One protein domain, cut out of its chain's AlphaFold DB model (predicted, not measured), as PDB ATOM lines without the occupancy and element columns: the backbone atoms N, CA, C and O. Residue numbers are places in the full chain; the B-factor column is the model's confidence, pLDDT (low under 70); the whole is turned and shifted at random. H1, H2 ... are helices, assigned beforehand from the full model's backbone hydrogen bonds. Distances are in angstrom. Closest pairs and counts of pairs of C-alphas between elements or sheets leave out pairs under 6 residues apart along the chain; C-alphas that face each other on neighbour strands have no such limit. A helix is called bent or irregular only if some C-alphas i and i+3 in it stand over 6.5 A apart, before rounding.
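What this domain is: This is residues 100 to 210 of the 363 residues of an uncharacterized protein of Candidatus Rokubacteria bacterium (UniProt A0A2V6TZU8). Three helical rods run side by side in a loose triangle, the hairpin of H1 and H2 with the first arm of the bent helix H3, H3a; past the bend, the second arm, H3b, packs with H4 and H5 in a cluster toward the end where H1 stops and H2 starts. Beside that cluster the last residues fold back, and residues 208 to 209 pair antiparallel with residues 121 to 122, just after H1. The printed part has 111 residues with five named helices, in the order H1, H2, H3, H4, H5, and no named strand; the class is all helix, with 83 residues in the helices. The helix packing is part aligned, part crossed, some touching pairs being at a shallow tilt and others steeper. The whole is compact, with a radius of gyration of the C-alphas of 14.4 A and spans of 41 by 31 by 20 A.

How they stand to each other: The longest helix, H3, residues 153 to 174, is bent: C-alphas 162 and 165 are 7.1 A apart. By its hydrogen bonds it was assigned as one helix, but it has two arms, H3a, residues 153 to 162, and H3b, residues 165 to 174, at a steep tilt of 47 degrees. H1, residues 100 to 118, only just touches H3a, with 3 pairs of C-alphas within 8 A. It does so with residues 103 to 110 alone; the closest C-alphas are those of Phe 103 and Ala 156, 7.0 A apart, and the two run the same way at a shallow tilt of 18 degrees. H1 touches H3b with residues 113 to 117 alone, at a steep tilt of 60 degrees; the closest C-alphas are those of Ile 113 and Ala 167, 6.5 A apart. H1 and H2, residues 129 to 147, form a hairpin and run opposite ways at a shallow tilt of 19 degrees; their closest C-alphas, those of Thr 118 and Gln 135, are 5.0 A apart. H2 and H3a are close but not clearly touching, with the C-alphas of Ala 145 and Leu 159 closest at 7.0 A. H4, residues 181 to 195, touches H3b at a steep tilt of 47 degrees, opposite ways, and the C-alphas of Pro 165 and Val 191 come closest at 5.7 A. H5, residues 197 to 204, forms a hairpin with H4, at a tilt of 37 degrees, only just steep; their closest C-alphas, those of Ser 192 and Ala 200, are 5.4 A apart. H5 touches H3b at a shallow tilt of 29 degrees, with the C-alphas of Leu 173 and Val 203 closest at 6.5 A. H1 is apart from H4 and H5. In H1, H2, H3a, H3b, H4 and H5 every O i to N i+4 pair is within hydrogen-bond range.

Where its parts are: H1 begins at C-alpha 100, (-35.889, -1.931, 4.934), and is 26.4 A long from first to last C-alpha. H2, residues 129 to 147, is 27.3 A long and ends at C-alpha 147, (-48.954, 4.190, 5.157). H3a and H3b each measure 14.3 A. H4, residues 181 to 195, is 20.4 A long, and H5, residues 197 to 204, ends at C-alpha 204, (-39.027, 33.486, -7.731), after 10.5 A.

The domain as a whole: The two C-alphas farthest apart are those of Arg 100 and Gly 124, 43.0 A. The printed part has no cut. The links H2 to H3 and H4 to H5 are tight, those from H1 to H2 and from H3 to H4 are short, and no link is long. The mean pLDDT of the printed part is 87.6; residue 124 and residues 176 to 178 are under 70.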
ATOM      1  N   ARG A 100     -34.895  -2.615   4.099       88.94
ATOM      2  CA  ARG A 100     -35.889  -1.931   4.934       88.94
ATOM      3  C   ARG A 100     -35.315  -0.674   5.582       88.94
ATOM      4  O   ARG A 100     -35.926   0.379   5.473       88.94
ATOM      5  N   ALA A 101     -34.125  -0.761   6.175       90.44
ATOM      6  CA  ALA A 101     -33.467   0.392   6.786       90.44
ATOM      7  C   ALA A 101     -33.178   1.510   5.769       90.44
ATOM      8  O   ALA A 101     -33.441   2.675   6.052       90.44
ATOM      9  N   ALA A 102     -32.695   1.161   4.571       89.94
ATOM     10  CA  ALA A 102     -32.459   2.130   3.501       89.94
ATOM     11  C   ALA A 102     -33.762   2.798   3.029       89.94
ATOM     12  O   ALA A 102     -33.805   4.011   2.832       89.94
ATOM     13  N   PHE A 103     -34.841   2.022   2.888       90.81
ATOM     14  CA  PHE A 103     -36.156   2.572   2.569       90.81
ATOM     15  C   PHE A 103     -36.671   3.498   3.677       90.81
ATOM     16  O   PHE A 103     -37.121   4.603   3.385       90.81
ATOM     17  N   ASP A 104     -36.571   3.080   4.938       92.25
ATOM     18  CA  ASP A 104     -37.007   3.872   6.089       92.25
ATOM     19  C   ASP A 104     -36.235   5.199   6.183       92.25
ATOM     20  O   ASP A 104     -36.830   6.232   6.496       92.25
ATOM     21  N   GLU A 105     -34.939   5.198   5.856       93.06
ATOM     22  CA  GLU A 105     -34.115   6.405   5.785       93.06
ATOM     23  C   GLU A 105     -34.585   7.358   4.675       93.06
ATOM     24  O   GLU A 105     -34.801   8.546   4.928       93.06
ATOM     25  N   ILE A 106     -34.799   6.845   3.458       92.00
ATOM     26  CA  ILE A 106     -35.324   7.637   2.333       92.00
ATOM     27  C   ILE A 106     -36.703   8.203   2.682       92.00
ATOM     28  O   ILE A 106     -36.934   9.405   2.532       92.00
ATOM     29  N   ARG A 107     -37.601   7.364   3.212       94.75
ATOM     30  CA  ARG A 107     -38.937   7.774   3.659       94.75
ATOM     31  C   ARG A 107     -38.838   8.871   4.719       94.75
ATOM     32  O   ARG A 107     -39.554   9.858   4.618       94.75
ATOM     33  N   GLY A 108     -37.938   8.748   5.695       94.69
ATOM     34  CA  GLY A 108     -37.710   9.771   6.722       94.69
ATOM     35  C   GLY A 108     -37.289  11.126   6.146       94.69
ATOM     36  O   GLY A 108     -37.839  12.164   6.531       94.69
ATOM     37  N   ARG A 109     -36.368  11.131   5.174       94.56
ATOM     38  CA  ARG A 109     -35.959  12.358   4.465       94.56
ATOM     39  C   ARG A 109     -37.128  12.993   3.706       94.56
ATOM     40  O   ARG A 109     -37.337  14.198   3.812       94.56
ATOM     41  N   ILE A 110     -37.930  12.188   3.011       95.12
ATOM     42  CA  ILE A 110     -39.117  12.657   2.276       95.12
ATOM     43  C   ILE A 110     -40.183  13.223   3.224       95.12
ATOM     44  O   ILE A 110     -40.738  14.289   2.970       95.12
ATOM     45  N   LEU A 111     -40.427  12.571   4.362       95.69
ATOM     46  CA  LEU A 111     -41.344  13.090   5.380       95.69
ATOM     47  C   LEU A 111     -40.888  14.455   5.914       95.69
ATOM     48  O   LEU A 111     -41.721  15.329   6.142       95.69
ATOM     49  N   THR A 112     -39.574  14.660   6.041       95.81
ATOM     50  CA  THR A 112     -39.000  15.946   6.460       95.81
ATOM     51  C   THR A 112     -39.253  17.034   5.410       95.81
ATOM     52  O   THR A 112     -39.612  18.153   5.768       95.81
ATOM     53  N   ILE A 113     -39.142  16.706   4.116       94.88
ATOM     54  CA  ILE A 113     -39.489  17.613   3.006       94.88
ATOM     55  C   ILE A 113     -40.959  18.044   3.105       94.88
ATOM     56  O   ILE A 113     -41.253  19.242   3.108       94.88
ATOM     57  N   TYR A 114     -41.885  17.092   3.263       94.44
ATOM     58  CA  TYR A 114     -43.313  17.409   3.392       94.44
ATOM     59  C   TYR A 114     -43.628  18.259   4.628       94.44
ATOM     60  O   TYR A 114     -44.465  19.166   4.556       94.44
ATOM     61  N   ASP A 115     -42.941  18.020   5.746       93.19
ATOM     62  CA  ASP A 115     -43.111  18.811   6.966       93.19
ATOM     63  C   ASP A 115     -42.625  20.252   6.806       93.19
ATOM     64  O   ASP A 115     -43.322  21.183   7.220       93.19
ATOM     65  N   ARG A 116     -41.490  20.463   6.130       92.62
ATOM     66  CA  ARG A 116     -40.996  21.816   5.832       92.62
ATOM     67  C   ARG A 116     -41.974  22.590   4.954       92.62
ATOM     68  O   ARG A 116     -42.277  23.737   5.267       92.62
ATOM     69  N   ILE A 117     -42.517  21.956   3.914       91.88
ATOM     70  CA  ILE A 117     -43.461  22.591   2.977       91.88
ATOM     71  C   ILE A 117     -44.792  22.909   3.650       91.88
ATOM     72  O   ILE A 117     -45.355  23.981   3.435       91.88
ATOM     73  N   THR A 118     -45.264  22.025   4.529       90.88
ATOM     74  CA  THR A 118     -46.469  22.282   5.330       90.88
ATOM     75  C   THR A 118     -46.309  23.515   6.235       90.88
ATOM     76  O   THR A 118     -47.302  24.160   6.562       90.88
ATOM     77  N   GLY A 119     -45.074  23.864   6.615       87.50
ATOM     78  CA  GLY A 119     -44.745  25.055   7.406       87.50
ATOM     79  C   GLY A 119     -44.437  26.327   6.604       87.50
ATOM     80  O   GLY A 119     -44.228  27.373   7.224       87.50
ATOM     81  N   VAL A 120     -44.388  26.271   5.266       88.31
ATOM     82  CA  VAL A 120     -44.136  27.449   4.413       88.31
ATOM     83  C   VAL A 120     -45.303  28.426   4.515       88.31
ATOM     84  O   VAL A 120     -46.468  28.022   4.498       88.31
ATOM     85  N   ARG A 121     -44.992  29.722   4.597       85.75
ATOM     86  CA  ARG A 121     -45.969  30.817   4.678       85.75
ATOM     87  C   ARG A 121     -45.734  31.825   3.558       85.75
ATOM     88  O   ARG A 121     -44.621  31.947   3.060       85.75
ATOM     89  N   HIS A 122     -46.774  32.549   3.163       85.44
ATOM     90  CA  HIS A 122     -46.668  33.632   2.186       85.44
ATOM     91  C   HIS A 122     -46.570  34.984   2.908       85.44
ATOM     92  O   HIS A 122     -47.339  35.246   3.831       85.44
ATOM     93  N   GLU A 123     -45.628  35.835   2.495       75.69
ATOM     94  CA  GLU A 123     -45.244  37.076   3.192       75.69
ATOM     95  C   GLU A 123     -46.332  38.168   3.179       75.69
ATOM     96  O   GLU A 123     -46.343  39.039   4.042       75.69
ATOM     97  N   GLY A 124     -47.288  38.112   2.242       69.75
ATOM     98  CA  GLY A 124     -48.310  39.159   2.080       69.75
ATOM     99  C   GLY A 124     -49.769  38.701   2.101       69.75
ATOM    100  O   GLY A 124     -50.658  39.536   1.983       69.75
ATOM    101  N   ASP A 125     -50.036  37.399   2.197       76.81
ATOM    102  CA  ASP A 125     -51.404  36.858   2.166       76.81
ATOM    103  C   ASP A 125     -51.437  35.515   2.894       76.81
ATOM    104  O   ASP A 125     -51.002  34.494   2.362       76.81
ATOM    105  N   GLU A 126     -51.959  35.523   4.120       71.19
ATOM    106  CA  GLU A 126     -52.101  34.319   4.945       71.19
ATOM    107  C   GLU A 126     -53.096  33.305   4.352       71.19
ATOM    108  O   GLU A 126     -53.062  32.126   4.704       71.19
ATOM    109  N   THR A 127     -53.958  33.736   3.427       77.31
ATOM    110  CA  THR A 127     -54.997  32.920   2.783       77.31
ATOM    111  C   THR A 127     -54.691  32.569   1.330       77.31
ATOM    112  O   THR A 127     -55.584  32.106   0.618       77.31
ATOM    113  N   PHE A 128     -53.443  32.745   0.883       85.44
ATOM    114  CA  PHE A 128     -53.043  32.508  -0.502       85.44
ATOM    115  C   PHE A 128     -53.441  31.095  -0.974       85.44
ATOM    116  O   PHE A 128     -52.799  30.093  -0.651       85.44
ATOM    117  N   ALA A 129     -54.527  31.013  -1.752       88.38
ATOM    118  CA  ALA A 129     -55.191  29.752  -2.087       88.38
ATOM    119  C   ALA A 129     -54.273  28.702  -2.752       88.38
ATOM    120  O   ALA A 129     -54.380  27.525  -2.392       88.38
ATOM    121  N   PRO A 130     -53.335  29.069  -3.655       88.00
ATOM    122  CA  PRO A 130     -52.383  28.113  -4.217       88.00
ATOM    123  C   PRO A 130     -51.477  27.465  -3.160       88.00
ATOM    124  O   PRO A 130     -51.186  26.274  -3.257       88.00
ATOM    125  N   LEU A 131     -51.063  28.206  -2.124       88.44
ATOM    126  CA  LEU A 131     -50.242  27.660  -1.037       88.44
ATOM    127  C   LEU A 131     -51.055  26.718  -0.146       88.44
ATOM    128  O   LEU A 131     -50.554  25.664   0.238       88.44
ATOM    129  N   VAL A 132     -52.322  27.036   0.128       88.81
ATOM    130  CA  VAL A 132     -53.218  26.132   0.874       88.81
ATOM    131  C   VAL A 132     -53.421  24.810   0.119       88.81
ATOM    132  O   VAL A 132     -53.398  23.737   0.728       88.81
ATOM    133  N   ALA A 133     -53.568  24.862  -1.209       90.19
ATOM    134  CA  ALA A 133     -53.656  23.668  -2.051       90.19
ATOM    135  C   ALA A 133     -52.353  22.847  -2.026       90.19
ATOM    136  O   ALA A 133     -52.401  21.633  -1.827       90.19
ATOM    137  N   LEU A 134     -51.191  23.506  -2.135       91.56
ATOM    138  CA  LEU A 134     -49.876  22.868  -2.013       91.56
ATOM    139  C   LEU A 134     -49.694  22.180  -0.650       91.56
ATOM    140  O   LEU A 134     -49.285  21.022  -0.594       91.56
ATOM    141  N   GLN A 135     -50.030  22.859   0.449       91.94
ATOM    142  CA  GLN A 135     -49.940  22.298   1.800       91.94
ATOM    143  C   GLN A 135     -50.894  21.113   1.994       91.94
ATOM    144  O   GLN A 135     -50.559  20.159   2.693       91.94
ATOM    145  N   THR A 136     -52.083  21.156   1.389       93.56
ATOM    146  CA  THR A 136     -53.033  20.033   1.426       93.56
ATOM    147  C   THR A 136     -52.468  18.828   0.676       93.56
ATOM    148  O   THR A 136     -52.413  17.740   1.244       93.56
ATOM    149  N   SER A 137     -51.935  19.042  -0.531       91.62
ATOM    150  CA  SER A 137     -51.249  18.006  -1.314       91.62
ATOM    151  C   SER A 137     -50.052  17.406  -0.559       91.62
ATOM    152  O   SER A 137     -49.923  16.187  -0.464       91.62
ATOM    153  N   ALA A 138     -49.229  18.238   0.091       92.44
ATOM    154  CA  ALA A 138     -48.116  17.773   0.921       92.44
ATOM    155  C   ALA A 138     -48.583  16.916   2.115       92.44
ATOM    156  O   ALA A 138     -47.954  15.907   2.435       92.44
ATOM    157  N   LYS A 139     -49.703  17.269   2.764       93.94
ATOM    158  CA  LYS A 139     -50.293  16.473   3.860       93.94
ATOM    159  C   LYS A 139     -50.825  15.126   3.374       93.94
ATOM    160  O   LYS A 139     -50.627  14.121   4.056       93.94
ATOM    161  N   GLU A 140     -51.472  15.096   2.213       94.81
ATOM    162  CA  GLU A 140     -51.948  13.857   1.587       94.81
ATOM    163  C   GLU A 140     -50.776  12.946   1.199       94.81
ATOM    164  O   GLU A 140     -50.769  11.766   1.553       94.81
ATOM    165  N   ALA A 141     -49.735  13.504   0.574       93.31
ATOM    166  CA  ALA A 141     -48.515  12.777   0.229       93.31
ATOM    167  C   ALA A 141     -47.782  12.254   1.477       93.31
ATOM    168  O   ALA A 141     -47.332  11.106   1.502       93.31
ATOM    169  N   LYS A 142     -47.736  13.044   2.559       92.69
ATOM    170  CA  LYS A 142     -47.208  12.606   3.859       92.69
ATOM    171  C   LYS A 142     -47.996  11.423   4.420       92.69
ATOM    172  O   LYS A 142     -47.393  10.455   4.884       92.69
ATOM    173  N   ALA A 143     -49.328  11.479   4.378       93.81
ATOM    174  CA  ALA A 143     -50.177  10.385   4.841       93.81
ATOM    175  C   ALA A 143     -49.955   9.108   4.011       93.81
ATOM    176  O   ALA A 143     -49.814   8.027   4.584       93.81
ATOM    177  N   ALA A 144     -49.841   9.236   2.685       92.50
ATOM    178  CA  ALA A 144     -49.525   8.121   1.795       92.50
ATOM    179  C   ALA A 144     -48.138   7.519   2.087       92.50
ATOM    180  O   ALA A 144     -47.999   6.299   2.164       92.50
ATOM    181  N   ALA A 145     -47.126   8.358   2.326       92.25
ATOM    182  CA  ALA A 145     -45.780   7.910   2.678       92.25
ATOM    183  C   ALA A 145     -45.749   7.160   4.021       92.25
ATOM    184  O   ALA A 145     -45.092   6.127   4.128       92.25
ATOM    185  N   LEU A 146     -46.481   7.636   5.036       92.38
ATOM    186  CA  LEU A 146     -46.581   6.976   6.345       92.38
ATOM    187  C   LEU A 146     -47.308   5.626   6.287       92.38
ATOM    188  O   LEU A 146     -47.005   4.743   7.086       92.38
ATOM    189  N   ALA A 147     -48.239   5.452   5.345       91.56
ATOM    190  CA  ALA A 147     -48.954   4.190   5.157       91.56
ATOM    191  C   ALA A 147     -48.061   3.064   4.593       91.56
ATOM    192  O   ALA A 147     -48.390   1.886   4.734       91.56
ATOM    193  N   LEU A 148     -46.922   3.398   3.976       89.62
ATOM    194  CA  LEU A 148     -45.983   2.425   3.417       89.62
ATOM    195  C   LEU A 148     -45.038   1.895   4.505       89.62
ATOM    196  O   LEU A 148     -44.000   2.499   4.755       89.62
ATOM    197  N   THR A 149     -45.352   0.759   5.136       78.50
ATOM    198  CA  THR A 149     -44.498   0.134   6.174       78.50
ATOM    199  C   THR A 149     -43.483  -0.875   5.632       78.50
ATOM    200  O   THR A 149     -42.408  -1.020   6.216       78.50
ATOM    201  N   GLU A 150     -43.804  -1.554   4.529       78.56
ATOM    202  CA  GLU A 150     -42.945  -2.523   3.830       78.56
ATOM    203  C   GLU A 150     -43.099  -2.338   2.317       78.56
ATOM    204  O   GLU A 150     -43.825  -3.068   1.646       78.56
ATOM    205  N   ALA A 151     -42.470  -1.288   1.786       81.25
ATOM    206  CA  ALA A 151     -42.636  -0.918   0.389       81.25
ATOM    207  C   ALA A 151     -41.883  -1.858  -0.561       81.25
ATOM    208  O   ALA A 151     -40.736  -2.245  -0.314       81.25
ATOM    209  N   THR A 152     -42.504  -2.160  -1.699       84.69
ATOM    210  CA  THR A 152     -41.813  -2.770  -2.838       84.69
ATOM    211  C   THR A 152     -40.846  -1.770  -3.482       84.69
ATOM    212  O   THR A 152     -40.959  -0.557  -3.296       84.69
ATOM    213  N   THR A 153     -39.904  -2.264  -4.289       85.00
ATOM    214  CA  THR A 153     -38.971  -1.408  -5.046       85.00
ATOM    215  C   THR A 153     -39.704  -0.370  -5.902       85.00
ATOM    216  O   THR A 153     -39.261   0.772  -5.998       85.00
ATOM    217  N   ASP A 154     -40.845  -0.739  -6.485       87.62
ATOM    218  CA  ASP A 154     -41.638   0.169  -7.317       87.62
ATOM    219  C   ASP A 154     -42.361   1.228  -6.484       87.62
ATOM    220  O   ASP A 154     -42.377   2.395  -6.866       87.62
ATOM    221  N   GLN A 155     -42.879   0.863  -5.307       88.38
ATOM    222  CA  GLN A 155     -43.459   1.827  -4.367       88.38
ATOM    223  C   GLN A 155     -42.405   2.807  -3.839       88.38
ATOM    224  O   GLN A 155     -42.684   3.996  -3.710       88.38
ATOM    225  N   ALA A 156     -41.182   2.337  -3.579       87.50
ATOM    226  CA  ALA A 156     -40.074   3.205  -3.191       87.50
ATOM    227  C   ALA A 156     -39.696   4.187  -4.312       87.50
ATOM    228  O   ALA A 156     -39.479   5.367  -4.042       87.50
ATOM    229  N   ARG A 157     -39.668   3.725  -5.572       90.56
ATOM    230  CA  ARG A 157     -39.427   4.590  -6.736       90.56
ATOM    231  C   ARG A 157     -40.522   5.641  -6.895       90.56
ATOM    232  O   ARG A 157     -40.207   6.823  -6.970       90.56
ATOM    233  N   ALA A 158     -41.784   5.219  -6.855       91.06
ATOM    234  CA  ALA A 158     -42.926   6.120  -6.958       91.06
ATOM    235  C   ALA A 158     -42.931   7.176  -5.840       91.06
ATOM    236  O   ALA A 158     -43.243   8.336  -6.091       91.06
ATOM    237  N   LEU A 159     -42.538   6.802  -4.616       92.81
ATOM    238  CA  LEU A 159     -42.415   7.743  -3.501       92.81
ATOM    239  C   LEU A 159     -41.332   8.805  -3.756       92.81
ATOM    240  O   LEU A 159     -41.553   9.977  -3.464       92.81
ATOM    241  N   MET A 160     -40.179   8.416  -4.309       91.56
ATOM    242  CA  MET A 160     -39.115   9.366  -4.662       91.56
ATOM    243  C   MET A 160     -39.545  10.313  -5.785       91.56
ATOM    244  O   MET A 160     -39.329  11.516  -5.678       91.56
ATOM    245  N   GLU A 161     -40.193   9.791  -6.827       93.06
ATOM    246  CA  GLU A 161     -40.716  10.600  -7.936       93.06
ATOM    247  C   GLU A 161     -41.781  11.593  -7.451       93.06
ATOM    248  O   GLU A 161     -41.715  12.778  -7.772       93.06
ATOM    249  N   ALA A 162     -42.707  11.144  -6.599       92.25
ATOM    250  CA  ALA A 162     -43.731  12.001  -6.008       92.25
ATOM    251  C   ALA A 162     -43.150  13.086  -5.084       92.25
ATOM    252  O   ALA A 162     -43.770  14.134  -4.905       92.25
ATOM    253  N   ALA A 163     -41.980  12.858  -4.482       93.44
ATOM    254  CA  ALA A 163     -41.293  13.832  -3.634       93.44
ATOM    255  C   ALA A 163     -40.423  14.833  -4.418       93.44
ATOM    256  O   ALA A 163     -40.092  15.885  -3.871       93.44
ATOM    257  N   GLY A 164     -40.075  14.539  -5.675       93.50
ATOM    258  CA  GLY A 164     -39.171  15.348  -6.503       93.50
ATOM    259  C   GLY A 164     -39.571  16.826  -6.597       93.50
ATOM    260  O   GLY A 164     -38.817  17.672  -6.125       93.50
ATOM    261  N   PRO A 165     -40.787  17.160  -7.070       93.62
ATOM    262  CA  PRO A 165     -41.203  18.558  -7.211       93.62
ATOM    263  C   PRO A 165     -41.229  19.335  -5.886       93.62
ATOM    264  O   PRO A 165     -40.988  20.541  -5.844       93.62
ATOM    265  N   PHE A 166     -41.506  18.650  -4.774       93.62
ATOM    266  CA  PHE A 166     -41.463  19.237  -3.435       93.62
ATOM    267  C   PHE A 166     -40.020  19.552  -3.002       93.62
ATOM    268  O   PHE A 166     -39.769  20.600  -2.406       93.62
ATOM    269  N   ALA A 167     -39.068  18.670  -3.319       92.75
ATOM    270  CA  ALA A 167     -37.646  18.909  -3.087       92.75
ATOM    271  C   ALA A 167     -37.109  20.056  -3.962       92.75
ATOM    272  O   ALA A 167     -36.350  20.893  -3.469       92.75
ATOM    273  N   ASP A 168     -37.552  20.138  -5.218       91.25
ATOM    274  CA  ASP A 168     -37.206  21.226  -6.139       91.25
ATOM    275  C   ASP A 168     -37.673  22.581  -5.589       91.25
ATOM    276  O   ASP A 168     -36.896  23.535  -5.514       91.25
ATOM    277  N   LEU A 169     -38.918  22.641  -5.099       90.19
ATOM    278  CA  LEU A 169     -39.481  23.831  -4.461       90.19
ATOM    279  C   LEU A 169     -38.660  24.281  -3.242       90.19
ATOM    280  O   LEU A 169     -38.353  25.465  -3.107       90.19
ATOM    281  N   LEU A 170     -38.305  23.351  -2.351       90.06
ATOM    282  CA  LEU A 170     -37.466  23.665  -1.190       90.06
ATOM    283  C   LEU A 170     -36.072  24.139  -1.607       90.06
ATOM    284  O   LEU A 170     -35.552  25.085  -1.022       90.06
ATOM    285  N   THR A 171     -35.497  23.545  -2.651       89.94
ATOM    286  CA  THR A 171     -34.192  23.959  -3.182       89.94
ATOM    287  C   THR A 171     -34.228  25.409  -3.664       89.94
ATOM    288  O   THR A 171     -33.331  26.181  -3.319       89.94
ATOM    289  N   MET A 172     -35.285  25.812  -4.382       86.94
ATOM    290  CA  MET A 172     -35.479  27.208  -4.799       86.94
ATOM    291  C   MET A 172     -35.658  28.166  -3.608       86.94
ATOM    292  O   MET A 172     -35.150  29.282  -3.653       86.94
ATOM    293  N   LEU A 173     -36.355  27.742  -2.547       85.69
ATOM    294  CA  LEU A 173     -36.562  28.550  -1.334       85.69
ATOM    295  C   LEU A 173     -35.291  28.700  -0.484       85.69
ATOM    296  O   LEU A 173     -35.113  29.715   0.184       85.69
ATOM    297  N   GLU A 174     -34.424  27.687  -0.476       85.06
ATOM    298  CA  GLU A 174     -33.207  27.654   0.345       85.06
ATOM    299  C   GLU A 174     -32.000  28.292  -0.349       85.06
ATOM    300  O   GLU A 174     -31.120  28.823   0.327       85.06
ATOM    301  N   SER A 175     -31.942  28.242  -1.681       76.31
ATOM    302  CA  SER A 175     -30.745  28.599  -2.457       76.31
ATOM    303  C   SER A 175     -30.942  29.835  -3.342       76.31
ATOM    304  O   SER A 175     -30.436  29.876  -4.462       76.31
ATOM    305  N   THR A 176     -31.655  30.855  -2.855       63.69
ATOM    306  CA  THR A 176     -32.062  32.031  -3.653       63.69
ATOM    307  C   THR A 176     -30.910  32.851  -4.254       63.69
ATOM    308  O   THR A 176     -31.133  33.536  -5.243       63.69
ATOM    309  N   GLU A 177     -29.688  32.786  -3.709       59.12
ATOM    310  CA  GLU A 177     -28.514  33.536  -4.214       59.12
ATOM    311  C   GLU A 177     -27.415  32.660  -4.851       59.12
ATOM    312  O   GLU A 177     -26.460  33.190  -5.414       59.12
ATOM    313  N   ALA A 178     -27.515  31.327  -4.768       67.00
ATOM    314  CA  ALA A 178     -26.437  30.407  -5.169       67.00
ATOM    315  C   ALA A 178     -26.768  29.527  -6.389       67.00
ATOM    316  O   ALA A 178     -25.919  28.751  -6.836       67.00
ATOM    317  N   LEU A 179     -27.994  29.614  -6.909       78.00
ATOM    318  CA  LEU A 179     -28.425  28.888  -8.103       78.00
ATOM    319  C   LEU A 179     -28.020  29.655  -9.366       78.00
ATOM    320  O   LEU A 179     -28.196  30.866  -9.446       78.00
ATOM    321  N   ASP A 180     -27.488  28.936 -10.353       83.25
ATOM    322  CA  ASP A 180     -27.341  29.479 -11.703       83.25
ATOM    323  C   ASP A 180     -28.717  29.599 -12.388       83.25
ATOM    324  O   ASP A 180     -29.671  28.896 -12.040       83.25
ATOM    325  N   ASP A 181     -28.820  30.502 -13.366       82.62
ATOM    326  CA  ASP A 181     -30.084  30.795 -14.057       82.62
ATOM    327  C   ASP A 181     -30.669  29.559 -14.764       82.62
ATOM    328  O   ASP A 181     -31.887  29.397 -14.841       82.62
ATOM    329  N   GLU A 182     -29.814  28.657 -15.260       86.69
ATOM    330  CA  GLU A 182     -30.233  27.447 -15.975       86.69
ATOM    331  C   GLU A 182     -30.884  26.426 -15.026       86.69
ATOM    332  O   GLU A 182     -31.977  25.925 -15.311       86.69
ATOM    333  N   LYS A 183     -30.286  26.169 -13.854       84.75
ATOM    334  CA  LYS A 183     -30.893  25.326 -12.812       84.75
ATOM    335  C   LYS A 183     -32.132  25.978 -12.230       84.75
ATOM    336  O   LYS A 183     -33.108  25.274 -11.991       84.75
ATOM    337  N   PHE A 184     -32.122  27.293 -12.016       85.56
ATOM    338  CA  PHE A 184     -33.308  27.990 -11.528       85.56
ATOM    339  C   PHE A 184     -34.476  27.844 -12.513       85.56
ATOM    340  O   PHE A 184     -35.575  27.487 -12.094       85.56
ATOM    341  N   SER A 185     -34.232  28.021 -13.815       87.88
ATOM    342  CA  SER A 185     -35.253  27.832 -14.853       87.88
ATOM    343  C   SER A 185     -35.784  26.395 -14.893       87.88
ATOM    344  O   SER A 185     -36.992  26.199 -15.031       87.88
ATOM    345  N   ALA A 186     -34.913  25.389 -14.755       89.75
ATOM    346  CA  ALA A 186     -35.331  23.986 -14.724       89.75
ATOM    347  C   ALA A 186     -36.192  23.661 -13.486       89.75
ATOM    348  O   ALA A 186     -37.208  22.969 -13.592       89.75
ATOM    349  N   LEU A 187     -35.821  24.198 -12.318       88.81
ATOM    350  CA  LEU A 187     -36.600  24.060 -11.084       88.81
ATOM    351  C   LEU A 187     -37.950  24.791 -11.189       88.81
ATOM    352  O   LEU A 187     -38.975  24.237 -10.792       88.81
ATOM    353  N   GLU A 188     -37.974  25.996 -11.769       87.69
ATOM    354  CA  GLU A 188     -39.206  26.762 -11.992       87.69
ATOM    355  C   GLU A 188     -40.178  26.002 -12.907       87.69
ATOM    356  O   GLU A 188     -41.377  25.942 -12.617       87.69
ATOM    357  N   GLU A 189     -39.680  25.380 -13.980       91.44
ATOM    358  CA  GLU A 189     -40.490  24.557 -14.885       91.44
ATOM    359  C   GLU A 189     -41.073  23.333 -14.162       91.44
ATOM    360  O   GLU A 189     -42.286  23.106 -14.232       91.44
ATOM    361  N   SER A 190     -40.251  22.600 -13.402       89.75
ATOM    362  CA  SER A 190     -40.684  21.453 -12.588       89.75
ATOM    363  C   SER A 190     -41.795  21.840 -11.598       89.75
ATOM    364  O   SER A 190     -42.885  21.254 -11.593       89.75
ATOM    365  N   VAL A 191     -41.575  22.903 -10.818       89.75
ATOM    366  CA  VAL A 191     -42.535  23.429  -9.834       89.75
ATOM    367  C   VAL A 191     -43.808  23.941 -10.513       89.75
ATOM    368  O   VAL A 191     -44.916  23.692 -10.025       89.75
ATOM    369  N   SER A 192     -43.683  24.628 -11.651       90.88
ATOM    370  CA  SER A 192     -44.832  25.133 -12.404       90.88
ATOM    371  C   SER A 192     -45.669  24.001 -13.002       90.88
ATOM    372  O   SER A 192     -46.893  24.140 -13.057       90.88
ATOM    373  N   MET A 193     -45.054  22.903 -13.450       91.44
ATOM    374  CA  MET A 193     -45.780  21.727 -13.939       91.44
ATOM    375  C   MET A 193     -46.509  20.995 -12.808       91.44
ATOM    376  O   MET A 193     -47.652  20.581 -12.996       91.44
ATOM    377  N   ALA A 194     -45.880  20.857 -11.639       89.44
ATOM    378  CA  ALA A 194     -46.437  20.087 -10.526       89.44
ATOM    379  C   ALA A 194     -47.495  20.848  -9.708       89.44
ATOM    380  O   ALA A 194     -48.520  20.276  -9.336       89.44
ATOM    381  N   PHE A 195     -47.265  22.133  -9.418       88.31
ATOM    382  CA  PHE A 195     -48.094  22.922  -8.489       88.31
ATOM    383  C   PHE A 195     -48.741  24.153  -9.128       88.31
ATOM    384  O   PHE A 195     -49.564  24.828  -8.506       88.31
ATOM    385  N   GLY A 196     -48.387  24.442 -10.379       90.62
ATOM    386  CA  GLY A 196     -48.893  25.581 -11.126       90.62
ATOM    387  C   GLY A 196     -48.008  26.824 -11.033       90.62
ATOM    388  O   GLY A 196     -47.266  27.067 -10.078       90.62
ATOM    389  N   ARG A 197     -48.158  27.679 -12.046       88.62
ATOM    390  CA  ARG A 197     -47.391  28.921 -12.220       88.62
ATOM    391  C   ARG A 197     -47.488  29.937 -11.065       88.62
ATOM    392  O   ARG A 197     -46.493  30.614 -10.819       88.62
ATOM    393  N   PRO A 198     -48.615  30.068 -10.329       86.94
ATOM    394  CA  PRO A 198     -48.693  30.994  -9.197       86.94
ATOM    395  C   PRO A 198     -47.681  30.703  -8.081       86.94
ATOM    396  O   PRO A 198     -47.174  31.645  -7.478       86.94
ATOM    397  N   ILE A 199     -47.367  29.426  -7.821       85.94
ATOM    398  CA  ILE A 199     -46.372  29.030  -6.812       85.94
ATOM    399  C   ILE A 199     -44.960  29.344  -7.302       85.94
ATOM    400  O   ILE A 199     -44.202  29.990  -6.584       85.94
ATOM    401  N   ALA A 200     -44.640  28.965  -8.541       86.44
ATOM    402  CA  ALA A 200     -43.338  29.224  -9.154       86.44
ATOM    403  C   ALA A 200     -42.973  30.723  -9.131       86.44
ATOM    404  O   ALA A 200     -41.903  31.110  -8.663       86.44
ATOM    405  N   VAL A 201     -43.919  31.590  -9.514       85.69
ATOM    406  CA  VAL A 201     -43.728  33.050  -9.493       85.69
ATOM    407  C   VAL A 201     -43.594  33.597  -8.069       85.69
ATOM    408  O   VAL A 201     -42.839  34.541  -7.846       85.69
ATOM    409  N   ALA A 202     -44.328  33.047  -7.096       84.31
ATOM    410  CA  ALA A 202     -44.233  33.488  -5.705       84.31
ATOM    411  C   ALA A 202     -42.865  33.147  -5.092       84.31
ATOM    412  O   ALA A 202     -42.295  33.996  -4.403       84.31
ATOM    413  N   VAL A 203     -42.315  31.963  -5.397       85.19
ATOM    414  CA  VAL A 203     -40.948  31.579  -5.006       85.19
ATOM    415  C   VAL A 203     -39.916  32.470  -5.682       85.19
ATOM    416  O   VAL A 203     -39.083  33.048  -4.992       85.19
ATOM    417  N   GLY A 204     -39.997  32.657  -7.005       80.69
ATOM    418  CA  GLY A 204     -39.027  33.486  -7.731       80.69
ATOM    419  C   GLY A 204     -39.039  34.964  -7.333       80.69
ATOM    420  O   GLY A 204     -38.057  35.668  -7.532       80.69
ATOM    421  N   ARG A 205     -40.128  35.444  -6.724       80.81
ATOM    422  CA  ARG A 205     -40.226  36.795  -6.150       80.81
ATOM    423  C   ARG A 205     -39.846  36.868  -4.668       80.81
ATOM    424  O   ARG A 205     -40.015  37.933  -4.082       80.81
ATOM    425  N   GLY A 206     -39.423  35.761  -4.056       80.44
ATOM    426  CA  GLY A 206     -39.069  35.697  -2.636       80.44
ATOM    427  C   GLY A 206     -40.248  35.861  -1.671       80.44
ATOM    428  O   GLY A 206     -40.032  36.107  -0.495       80.44
ATOM    429  N   ARG A 207     -41.500  35.723  -2.137       81.38
ATOM    430  CA  ARG A 207     -42.708  35.966  -1.316       81.38
ATOM    431  C   ARG A 207     -43.149  34.763  -0.483       81.38
ATOM    432  O   ARG A 207     -44.166  34.830   0.211       81.38
ATOM    433  N   LEU A 208     -42.442  33.643  -0.597       82.19
ATOM    434  CA  LEU A 208     -42.674  32.431   0.177       82.19
ATOM    435  C   LEU A 208     -41.530  32.265   1.174       82.19
ATOM    436  O   LEU A 208     -40.367  32.218   0.793       82.19
ATOM    437  N   LEU A 209     -41.884  32.182   2.453       78.88
ATOM    438  CA  LEU A 209     -40.953  32.126   3.571       78.88
ATOM    439  C   LEU A 209     -40.991  30.735   4.203       78.88
ATOM    440  O   LEU A 209     -42.069  30.195   4.491       78.88
ATOM    441  N   LEU A 210     -39.812  30.167   4.460       80.19
ATOM    442  CA  LEU A 210     -39.693  28.934   5.233       80.19
ATOM    443  C   LEU A 210     -40.140  29.164   6.688       80.19
ATOM    444  O   LEU A 210     -40.099  30.290   7.202       80.19
TER     445      LEU A 210